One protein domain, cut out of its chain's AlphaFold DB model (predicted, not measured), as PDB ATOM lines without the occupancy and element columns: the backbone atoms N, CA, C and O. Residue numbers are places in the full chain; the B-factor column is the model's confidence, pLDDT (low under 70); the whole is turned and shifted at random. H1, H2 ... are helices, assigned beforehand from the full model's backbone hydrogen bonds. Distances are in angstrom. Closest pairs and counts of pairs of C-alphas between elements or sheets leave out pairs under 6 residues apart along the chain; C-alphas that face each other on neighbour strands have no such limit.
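Overview. This is residues 2 to 82 of the 336 residues of the protein "Hypothetical protein" of Rotaria sp. Silwood1 (UniProt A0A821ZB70). H3 and H4 make a corner with H1 standing across H4 inside it and short H2 near H1's end; residues 56 to 82, with long helix H5, stick out as an arm. The 81 printed residues have five named helices, H1 to H5, no named strand: all helix, loose, radius of gyration of the C-alphas 16.7 A, spans 52 by 32 by 21 A.

Arrangement. H1, residues 2 to 14, touches H4, residues 42 to 54, about perpendicular at 86 degrees, closest C-alphas Ile 10 and Ala 52, 6.2 A. H2, residues 16 to 19, is close but not clearly touching H3, residues 24 to 38, closest C-alphas Leu 19 and Val 27, 6.2 A. H5, residues 59 to 79, is apart from H1 to H4. Every O i to N i+4 pair is within hydrogen-bond range in H4 and H5, 8 of 11 in H3, 4 of 9 in H1, with 4 of 10 O i to N i+3; H2 is too short.

Along the chain. H1 begins at C-alpha 2 (-85.248, 34.481, 58.612); H5, 30.0 A long, ends at C-alpha 79 (-57.154, 25.611, 49.367).

Size, cuts and confidence. The printed part has no cut; the four links are tight. Residues 2 to 15 and 78 to 80 have pLDDT under 70.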
ATOM      1  N   THR A   2     -84.649  35.761  59.049       35.78
ATOM      2  CA  THR A   2     -85.248  34.481  58.612       35.78
ATOM      3  C   THR A   2     -86.288  34.614  57.485       35.78
ATOM      4  O   THR A   2     -86.375  33.740  56.629       35.78
ATOM      5  N   ILE A   3     -87.021  35.735  57.419       40.44
ATOM      6  CA  ILE A   3     -88.062  35.980  56.399       40.44
ATOM      7  C   ILE A   3     -87.453  36.251  55.006       40.44
ATOM      8  O   ILE A   3     -87.901  35.682  54.016       40.44
ATOM      9  N   GLN A   4     -86.359  37.020  54.915       40.19
ATOM     10  CA  GLN A   4     -85.682  37.324  53.639       40.19
ATOM     11  C   GLN A   4     -85.042  36.100  52.962       40.19
ATOM     12  O   GLN A   4     -84.947  36.061  51.736       40.19
ATOM     13  N   VAL A   5     -84.595  35.104  53.735       47.94
ATOM     14  CA  VAL A   5     -84.006  33.869  53.184       47.94
ATOM     15  C   VAL A   5     -85.089  32.965  52.587       47.94
ATOM     16  O   VAL A   5     -84.843  32.317  51.572       47.94
ATOM     17  N   LEU A   6     -86.296  32.972  53.161       45.31
ATOM     18  CA  LEU A   6     -87.452  32.230  52.648       45.31
ATOM     19  C   LEU A   6     -88.082  32.903  51.419       45.31
ATOM     20  O   LEU A   6     -88.474  32.200  50.494       45.31
ATOM     21  N   LEU A   7     -88.100  34.240  51.362       50.88
ATOM     22  CA  LEU A   7     -88.615  35.018  50.224       50.88
ATOM     23  C   LEU A   7     -87.864  34.759  48.907       50.88
ATOM     24  O   LEU A   7     -88.486  34.736  47.851       50.88
ATOM     25  N   LYS A   8     -86.543  34.529  48.946       54.59
ATOM     26  CA  LYS A   8     -85.714  34.365  47.734       54.59
ATOM     27  C   LYS A   8     -86.138  33.180  46.840       54.59
ATOM     28  O   LYS A   8     -86.315  33.395  45.646       54.59
ATOM     29  N   PRO A   9     -86.332  31.950  47.357       58.50
ATOM     30  CA  PRO A   9     -86.819  30.830  46.545       58.50
ATOM     31  C   PRO A   9     -88.259  30.989  46.032       58.50
ATOM     32  O   PRO A   9     -88.576  30.485  44.957       58.50
ATOM     33  N   ILE A  10     -89.135  31.638  46.809       56.75
ATOM     34  CA  ILE A  10     -90.569  31.772  46.496       56.75
ATOM     35  C   ILE A  10     -90.771  32.840  45.416       56.75
ATOM     36  O   ILE A  10     -91.453  32.606  44.418       56.75
ATOM     37  N   ASP A  11     -90.098  33.979  45.569       56.06
ATOM     38  CA  ASP A  11     -90.137  35.074  44.608       56.06
ATOM     39  C   ASP A  11     -89.453  34.721  43.285       56.06
ATOM     40  O   ASP A  11     -89.963  35.044  42.214       56.06
ATOM     41  N   PHE A  12     -88.352  33.962  43.338       60.94
ATOM     42  CA  PHE A  12     -87.703  33.446  42.133       60.94
ATOM     43  C   PHE A  12     -88.648  32.581  41.295       60.94
ATOM     44  O   PHE A  12     -88.527  32.564  40.078       60.94
ATOM     45  N   LYS A  13     -89.607  31.884  41.915       65.25
ATOM     46  CA  LYS A  13     -90.594  31.074  41.193       65.25
ATOM     47  C   LYS A  13     -91.712  31.920  40.573       65.25
ATOM     48  O   LYS A  13     -92.182  31.580  39.492       65.25
ATOM     49  N   CYS A  14     -92.110  33.013  41.223       62.41
ATOM     50  CA  CYS A  14     -93.203  33.882  40.769       62.41
ATOM     51  C   CYS A  14     -92.740  34.936  39.747       62.41
ATOM     52  O   CYS A  14     -93.503  35.307  38.863       62.41
ATOM     53  N   ASN A  15     -91.477  35.373  39.823       67.81
ATOM     54  CA  ASN A  15     -90.907  36.458  39.010       67.81
ATOM     55  C   ASN A  15     -89.677  36.024  38.195       67.81
ATOM     56  O   ASN A  15     -88.891  36.853  37.741       67.81
ATOM     57  N   GLN A  16     -89.511  34.714  37.980       74.88
ATOM     58  CA  GLN A  16     -88.342  34.126  37.314       74.88
ATOM     59  C   GLN A  16     -88.011  34.791  35.972       74.88
ATOM     60  O   GLN A  16     -86.849  35.034  35.668       74.88
ATOM     61  N   LYS A  17     -89.041  35.069  35.167       72.44
ATOM     62  CA  LYS A  17     -88.896  35.605  33.808       72.44
ATOM     63  C   LYS A  17     -88.349  37.033  33.806       72.44
ATOM     64  O   LYS A  17     -87.509  37.344  32.970       72.44
ATOM     65  N   ASP A  18     -88.757  37.845  34.778       75.50
ATOM     66  CA  ASP A  18     -88.310  39.231  34.909       75.50
ATOM     67  C   ASP A  18     -86.873  39.281  35.437       75.50
ATOM     68  O   ASP A  18     -86.041  40.002  34.890       75.50
ATOM     69  N   LEU A  19     -86.537  38.445  36.430       83.50
ATOM     70  CA  LEU A  19     -85.174  38.363  36.970       83.50
ATOM     71  C   LEU A  19     -84.157  37.843  35.947       83.50
ATOM     72  O   LEU A  19     -83.028  38.323  35.931       83.50
ATOM     73  N   LEU A  20     -84.536  36.875  35.104       84.25
ATOM     74  CA  LEU A  20     -83.642  36.293  34.093       84.25
ATOM     75  C   LEU A  20     -83.259  37.279  32.976       84.25
ATOM     76  O   LEU A  20     -82.299  37.025  32.255       84.25
ATOM     77  N   SER A  21     -84.001  38.380  32.830       87.12
ATOM     78  CA  SER A  21     -83.747  39.425  31.829       87.12
ATOM     79  C   SER A  21     -82.818  40.549  32.312       87.12
ATOM     80  O   SER A  21     -82.436  41.409  31.520       87.12
ATOM     81  N   LEU A  22     -82.452  40.553  33.600       88.69
ATOM     82  CA  LEU A  22     -81.652  41.599  34.242       88.69
ATOM     83  C   LEU A  22     -80.173  41.196  34.360       88.69
ATOM     84  O   LEU A  22     -79.837  40.022  34.502       88.69
ATOM     85  N   ASP A  23     -79.285  42.190  34.356       90.75
ATOM     86  CA  ASP A  23     -77.865  42.027  34.678       90.75
ATOM     87  C   ASP A  23     -77.623  41.976  36.203       90.75
ATOM     88  O   ASP A  23     -78.551  42.108  37.006       90.75
ATOM     89  N   PHE A  24     -76.374  41.769  36.645       86.62
ATOM     90  CA  PHE A  24     -76.066  41.622  38.077       86.62
ATOM     91  C   PHE A  24     -76.520  42.834  38.906       86.62
ATOM     92  O   PHE A  24     -77.116  42.670  39.975       86.62
ATOM     93  N   GLU A  25     -76.283  44.053  38.415       88.50
ATOM     94  CA  GLU A  25     -76.719  45.264  39.108       88.50
ATOM     95  C   GLU A  25     -78.251  45.375  39.133       88.50
ATOM     96  O   GLU A  25     -78.831  45.657  40.188       88.50
ATOM     97  N   GLY A  26     -78.916  45.102  38.010       90.44
ATOM     98  CA  GLY A  26     -80.368  45.098  37.873       90.44
ATOM     99  C   GLY A  26     -81.042  44.103  38.812       90.44
ATOM    100  O   GLY A  26     -81.989  44.468  39.511       90.44
ATOM    101  N   VAL A  27     -80.509  42.884  38.929       88.94
ATOM    102  CA  VAL A  27     -80.983  41.865  39.879       88.94
ATOM    103  C   VAL A  27     -80.808  42.349  41.324       88.94
ATOM    104  O   VAL A  27     -81.746  42.294  42.126       88.94
ATOM    105  N   MET A  28     -79.641  42.901  41.671       88.19
ATOM    106  CA  MET A  28     -79.380  43.429  43.017       88.19
ATOM    107  C   MET A  28     -80.249  44.650  43.355       88.19
ATOM    108  O   MET A  28     -80.613  44.859  44.516       88.19
ATOM    109  N   ARG A  29     -80.592  45.477  42.364       89.31
ATOM    110  CA  ARG A  29     -81.532  46.597  42.502       89.31
ATOM    111  C   ARG A  29     -82.967  46.098  42.666       89.31
ATOM    112  O   ARG A  29     -83.674  46.595  43.540       89.31
ATOM    113  N   TYR A  30     -83.375  45.090  41.896       87.25
ATOM    114  CA  TYR A  30     -84.700  44.480  41.978       87.25
ATOM    115  C   TYR A  30     -84.981  43.951  43.389       87.25
ATOM    116  O   TYR A  30     -85.960  44.371  44.004       87.25
ATOM    117  N   PHE A  31     -84.080  43.136  43.953       87.00
ATOM    118  CA  PHE A  31     -84.239  42.595  45.310       87.00
ATOM    119  C   PHE A  31     -84.259  43.671  46.405       87.00
ATOM    120  O   PHE A  31     -84.964  43.513  47.400       87.00
ATOM    121  N   ARG A  32     -83.487  44.755  46.250       87.62
ATOM    122  CA  ARG A  32     -83.412  45.833  47.251       87.62
ATOM    123  C   ARG A  32     -84.588  46.804  47.187       87.62
ATOM    124  O   ARG A  32     -84.965  47.343  48.221       87.62
ATOM    125  N   VAL A  33     -85.130  47.062  45.996       87.62
ATOM    126  CA  VAL A  33     -86.037  48.199  45.761       87.62
ATOM    127  C   VAL A  33     -87.390  47.776  45.207       87.62
ATOM    128  O   VAL A  33     -88.413  48.206  45.733       87.62
ATOM    129  N   ASN A  34     -87.425  46.961  44.155       84.81
ATOM    130  CA  ASN A  34     -88.674  46.636  43.458       84.81
ATOM    131  C   ASN A  34     -89.448  45.537  44.178       84.81
ATOM    132  O   ASN A  34     -90.667  45.614  44.313       84.81
ATOM    133  N   LEU A  35     -88.723  44.552  44.702       84.38
ATOM    134  CA  LEU A  35     -89.314  43.420  45.382       84.38
ATOM    135  C   LEU A  35     -90.063  43.811  46.671       84.38
ATOM    136  O   LEU A  35     -91.219  43.414  46.812       84.38
ATOM    137  N   PRO A  36     -89.498  44.635  47.581       86.44
ATOM    138  CA  PRO A  36     -90.239  45.092  48.755       86.44
ATOM    139  C   PRO A  36     -91.475  45.919  48.385       86.44
ATOM    140  O   PRO A  36     -92.511  45.785  49.023       86.44
ATOM    141  N   LYS A  37     -91.389  46.739  47.327       87.69
ATOM    142  CA  LYS A  37     -92.510  47.563  46.848       87.69
ATOM    143  C   LYS A  37     -93.667  46.731  46.297       87.69
ATOM    144  O   LYS A  37     -94.813  47.132  46.449       87.69
ATOM    145  N   LYS A  38     -93.384  45.584  45.671       83.19
ATOM    146  CA  LYS A  38     -94.405  44.706  45.080       83.19
ATOM    147  C   LYS A  38     -95.348  44.112  46.133       83.19
ATOM    148  O   LYS A  38     -96.554  44.057  45.910       83.19
ATOM    149  N   TYR A  39     -94.802  43.738  47.287       85.00
ATOM    150  CA  TYR A  39     -95.553  43.118  48.385       85.00
ATOM    151  C   TYR A  39     -96.061  44.121  49.433       85.00
ATOM    152  O   TYR A  39     -96.410  43.722  50.539       85.00
ATOM    153  N   LEU A  40     -96.113  45.421  49.106       87.62
ATOM    154  CA  LEU A  40     -96.862  46.403  49.906       87.62
ATOM    155  C   LEU A  40     -98.384  46.262  49.725       87.62
ATOM    156  O   LEU A  40     -99.141  46.738  50.562       87.62
ATOM    157  N   CYS A  41     -98.823  45.656  48.619       89.00
ATOM    158  CA  CYS A  41    -100.225  45.361  48.342       89.00
ATOM    159  C   CYS A  41    -100.634  44.052  49.033       89.00
ATOM    160  O   CYS A  41     -99.924  43.054  48.907       89.00
ATOM    161  N   GLU A  42    -101.770  44.075  49.734       86.12
ATOM    162  CA  GLU A  42    -102.275  42.965  50.555       86.12
ATOM    163  C   GLU A  42    -102.545  41.706  49.718       86.12
ATOM    164  O   GLU A  42    -102.025  40.644  50.047       86.12
ATOM    165  N   ASP A  43    -103.183  41.848  48.551       86.75
ATOM    166  CA  ASP A  43    -103.451  40.728  47.635       86.75
ATOM    167  C   ASP A  43    -102.163  40.005  47.190       86.75
ATOM    168  O   ASP A  43    -102.081  38.775  47.203       86.75
ATOM    169  N   HIS A  44    -101.115  40.761  46.834       84.50
ATOM    170  CA  HIS A  44     -99.824  40.185  46.439       84.50
ATOM    171  C   HIS A  44     -99.081  39.553  47.625       84.50
ATOM    172  O   HIS A  44     -98.319  38.598  47.443       84.50
ATOM    173  N   ALA A  45     -99.246  40.099  48.832       85.56
ATOM    174  CA  ALA A  45     -98.648  39.554  50.045       85.56
ATOM    175  C   ALA A  45     -99.321  38.233  50.453       85.56
ATOM    176  O   ALA A  45     -98.623  37.277  50.798       85.56
ATOM    177  N   ASP A  46    -100.644  38.146  50.340       86.75
ATOM    178  CA  ASP A  46    -101.406  36.930  50.621       86.75
ATOM    179  C   ASP A  46    -101.085  35.816  49.620       86.75
ATOM    180  O   ASP A  46    -100.823  34.679  50.024       86.75
ATOM    181  N   GLU A  47    -100.988  36.139  48.325       86.25
ATOM    182  CA  GLU A  47    -100.557  35.187  47.294       86.25
ATOM    183  C   GLU A  47     -99.141  34.653  47.575       86.25
ATOM    184  O   GLU A  47     -98.879  33.446  47.469       86.25
ATOM    185  N   LEU A  48     -98.225  35.533  47.994       85.06
ATOM    186  CA  LEU A  48     -96.872  35.154  48.389       85.06
ATOM    187  C   LEU A  48     -96.885  34.194  49.584       85.06
ATOM    188  O   LEU A  48     -96.192  33.175  49.547       85.06
ATOM    189  N   ILE A  49     -97.652  34.501  50.634       85.81
ATOM    190  CA  ILE A  49     -97.741  33.678  51.848       85.81
ATOM    191  C   ILE A  49     -98.370  32.320  51.524       85.81
ATOM    192  O   ILE A  49     -97.832  31.281  51.913       85.81
ATOM    193  N   GLN A  50     -99.460  32.295  50.760       86.31
ATOM    194  CA  GLN A  50    -100.111  31.058  50.340       86.31
ATOM    195  C   GLN A  50     -99.155  30.182  49.519       86.31
ATOM    196  O   GLN A  50     -99.021  28.978  49.770       86.31
ATOM    197  N   THR A  51     -98.425  30.794  48.586       83.69
ATOM    198  CA  THR A  51     -97.405  30.108  47.790       83.69
ATOM    199  C   THR A  51     -96.282  29.578  48.683       83.69
ATOM    200  O   THR A  51     -95.914  28.408  48.554       83.69
ATOM    201  N   ALA A  52     -95.798  30.375  49.640       84.25
ATOM    202  CA  ALA A  52     -94.792  29.976  50.623       84.25
ATOM    203  C   ALA A  52     -95.217  28.732  51.413       84.25
ATOM    204  O   ALA A  52     -94.455  27.770  51.523       84.25
ATOM    205  N   CYS A  53     -96.448  28.727  51.927       84.56
ATOM    206  CA  CYS A  53     -96.997  27.626  52.713       84.56
ATOM    207  C   CYS A  53     -97.224  26.359  51.874       84.56
ATOM    208  O   CYS A  53     -97.103  25.246  52.388       84.56
ATOM    209  N   SER A  54     -97.506  26.503  50.576       84.06
ATOM    210  CA  SER A  54     -97.665  25.370  49.653       84.06
ATOM    211  C   SER A  54     -96.338  24.704  49.254       84.06
ATOM    212  O   SER A  54     -96.318  23.573  48.751       84.06
ATOM    213  N   MET A  55     -95.204  25.378  49.475       83.88
ATOM    214  CA  MET A  55     -93.895  24.881  49.070       83.88
ATOM    215  C   MET A  55     -93.389  23.778  50.002       83.88
ATOM    216  O   MET A  55     -93.024  23.994  51.155       83.88
ATOM    217  N   LYS A  56     -93.280  22.561  49.462       83.62
ATOM    218  CA  LYS A  56     -92.703  21.417  50.176       83.62
ATOM    219  C   LYS A  56     -91.174  21.479  50.160       83.62
ATOM    220  O   LYS A  56     -90.540  21.118  49.168       83.62
ATOM    221  N   ILE A  57     -90.572  21.878  51.279       83.38
ATOM    222  CA  ILE A  57     -89.119  21.792  51.483       83.38
ATOM    223  C   ILE A  57     -88.753  20.357  51.882       83.38
ATOM    224  O   ILE A  57     -89.186  19.841  52.911       83.38
ATOM    225  N   ASN A  58     -87.928  19.690  51.072       87.94
ATOM    226  CA  ASN A  58     -87.442  18.349  51.389       87.94
ATOM    227  C   ASN A  58     -86.320  18.427  52.438       87.94
ATOM    228  O   ASN A  58     -85.174  18.732  52.109       87.94
ATOM    229  N   ALA A  59     -86.641  18.101  53.691       88.56
ATOM    230  CA  ALA A  59     -85.695  18.143  54.806       88.56
ATOM    231  C   ALA A  59     -84.441  17.271  54.594       88.56
ATOM    232  O   ALA A  59     -83.353  17.650  55.024       88.56
ATOM    233  N   LYS A  60     -84.548  16.130  53.892       91.31
ATOM    234  CA  LYS A  60     -83.379  15.295  53.553       91.31
ATOM    235  C   LYS A  60     -82.466  16.003  52.549       91.31
ATOM    236  O   LYS A  60     -81.249  15.956  52.696       91.31
ATOM    237  N   LYS A  61     -83.052  16.682  51.557       90.25
ATOM    238  CA  LYS A  61     -82.314  17.480  50.566       90.25
ATOM    239  C   LYS A  61     -81.649  18.701  51.210       90.25
ATOM    240  O   LYS A  61     -80.502  18.986  50.899       90.25
ATOM    241  N   LEU A  62     -82.321  19.358  52.157       89.19
ATOM    242  CA  LEU A  62     -81.753  20.482  52.907       89.19
ATOM    243  C   LEU A  62     -80.541  20.055  53.752       89.19
ATOM    244  O   LEU A  62     -79.487  20.670  53.649       89.19
ATOM    245  N   LYS A  63     -80.653  18.946  54.500       91.75
ATOM    246  CA  LYS A  63     -79.524  18.368  55.256       91.75
ATOM    247  C   LYS A  63     -78.362  17.938  54.359       91.75
ATOM    248  O   LYS A  63     -77.209  17.973  54.776       91.75
ATOM    249  N   ARG A  64     -78.650  17.501  53.130       94.75
ATOM    250  CA  ARG A  64     -77.613  17.209  52.135       94.75
ATOM    251  C   ARG A  64     -76.887  18.488  51.704       94.75
ATOM    252  O   ARG A  64     -75.664  18.485  51.718       94.75
ATOM    253  N   TYR A  65     -77.612  19.566  51.398       92.00
ATOM    254  CA  TYR A  65     -77.007  20.853  51.033       92.00
ATOM    255  C   TYR A  65     -76.195  21.485  52.159       92.00
ATOM    256  O   TYR A  65     -75.147  22.058  51.897       92.00
ATOM    257  N   GLU A  66     -76.638  21.346  53.405       89.62
ATOM    258  CA  GLU A  66     -75.865  21.771  54.573       89.62
ATOM    259  C   GLU A  66     -74.510  21.050  54.640       89.62
ATOM    260  O   GLU A  66     -73.470  21.691  54.781       89.62
ATOM    261  N   LYS A  67     -74.508  19.722  54.465       94.12
ATOM    262  CA  LYS A  67     -73.269  18.934  54.426       94.12
ATOM    263  C   LYS A  67     -72.375  19.304  53.244       94.12
ATOM    264  O   LYS A  67     -71.173  19.442  53.435       94.12
ATOM    265  N   GLU A  68     -72.944  19.463  52.050       93.06
ATOM    266  CA  GLU A  68     -72.198  19.881  50.854       93.06
ATOM    267  C   GLU A  68     -71.592  21.285  51.044       93.06
ATOM    268  O   GLU A  68     -70.419  21.478  50.750       93.06
ATOM    269  N   TYR A  69     -72.329  22.241  51.623       92.75
ATOM    270  CA  TYR A  69     -71.821  23.585  51.928       92.75
ATOM    271  C   TYR A  69     -70.641  23.555  52.905       92.75
ATOM    272  O   TYR A  69     -69.619  24.186  52.652       92.75
ATOM    273  N   LEU A  70     -70.766  22.811  54.009       91.38
ATOM    274  CA  LEU A  70     -69.690  22.683  54.993       91.38
ATOM    275  C   LEU A  70     -68.456  21.997  54.399       91.38
ATOM    276  O   LEU A  70     -67.340  22.418  54.684       91.38
ATOM    277  N   PHE A  71     -68.656  20.980  53.557       90.38
ATOM    278  CA  PHE A  71     -67.574  20.319  52.835       90.38
ATOM    279  C   PHE A  71     -66.831  21.300  51.922       90.38
ATOM    280  O   PHE A  71     -65.617  21.426  52.045       90.38
ATOM    281  N   TYR A  72     -67.545  22.046  51.071       86.19
ATOM    282  CA  TYR A  72     -66.918  23.023  50.178       86.19
ATOM    283  C   TYR A  72     -66.218  24.147  50.937       86.19
ATOM    284  O   TYR A  72     -65.121  24.534  50.557       86.19
ATOM    285  N   ARG A  73     -66.811  24.634  52.032       84.19
ATOM    286  CA  ARG A  73     -66.193  25.676  52.855       84.19
ATOM    287  C   ARG A  73     -64.893  25.189  53.510       84.19
ATOM    288  O   ARG A  73     -63.918  25.925  53.543       84.19
ATOM    289  N   ALA A  74     -64.867  23.945  53.996       82.19
ATOM    290  CA  ALA A  74     -63.658  23.331  54.550       82.19
ATOM    291  C   ALA A  74     -62.598  23.048  53.470       82.19
ATOM    292  O   ALA A  74     -61.404  23.171  53.724       82.19
ATOM    293  N   GLU A  75     -63.023  22.686  52.257       80.19
ATOM    294  CA  GLU A  75     -62.138  22.507  51.104       80.19
ATOM    295  C   GLU A  75     -61.532  23.845  50.640       80.19
ATOM    296  O   GLU A  75     -60.358  23.901  50.298       80.19
ATOM    297  N   GLU A  76     -62.308  24.930  50.652       75.31
ATOM    298  CA  GLU A  76     -61.863  26.295  50.341       75.31
ATOM    299  C   GLU A  76     -60.855  26.810  51.382       75.31
ATOM    300  O   GLU A  76     -59.799  27.325  51.022       75.31
ATOM    301  N   GLU A  77     -61.107  26.544  52.664       70.88
ATOM    302  CA  GLU A  77     -60.182  26.843  53.765       70.88
ATOM    303  C   GLU A  77     -58.889  26.005  53.707       70.88
ATOM    304  O   GLU A  77     -57.829  26.468  54.120       70.88
ATOM    305  N   GLN A  78     -58.940  24.788  53.151       69.31
ATOM    306  CA  GLN A  78     -57.743  23.990  52.845       69.31
ATOM    307  C   GLN A  78     -57.020  24.439  51.563       69.31
ATOM    308  O   GLN A  78     -55.817  24.198  51.437       69.31
ATOM    309  N   LYS A  79     -57.726  25.064  50.611       66.44
ATOM    310  CA  LYS A  79     -57.154  25.611  49.367       66.44
ATOM    311  C   LYS A  79     -56.388  26.909  49.602       66.44
ATOM    312  O   LYS A  79     -55.427  27.153  48.871       66.44
ATOM    313  N   GLU A  80     -56.758  27.703  50.608       64.62
ATOM    314  CA  GLU A  80     -55.916  28.804  51.079       64.62
ATOM    315  C   GLU A  80     -54.639  28.243  51.704       64.62
ATOM    316  O   GLU A  80     -54.589  27.797  52.854       64.62
ATOM    317  N   THR A  81     -53.565  28.256  50.921       75.88
ATOM    318  CA  THR A  81     -52.268  27.812  51.422       75.88
ATOM    319  C   THR A  81     -51.839  28.710  52.590       75.88
ATOM    320  O   THR A  81     -52.089  29.919  52.573       75.88
ATOM    321  N   PRO A  82     -51.144  28.176  53.612       78.19
ATOM    322  CA  PRO A  82     -50.554  28.993  54.673       78.19
ATOM    323  C   PRO A  82     -49.761  30.200  54.141       78.19
ATOM    324  O   PRO A  82     -49.759  31.251  54.772       78.19
TER     325      PRO A  82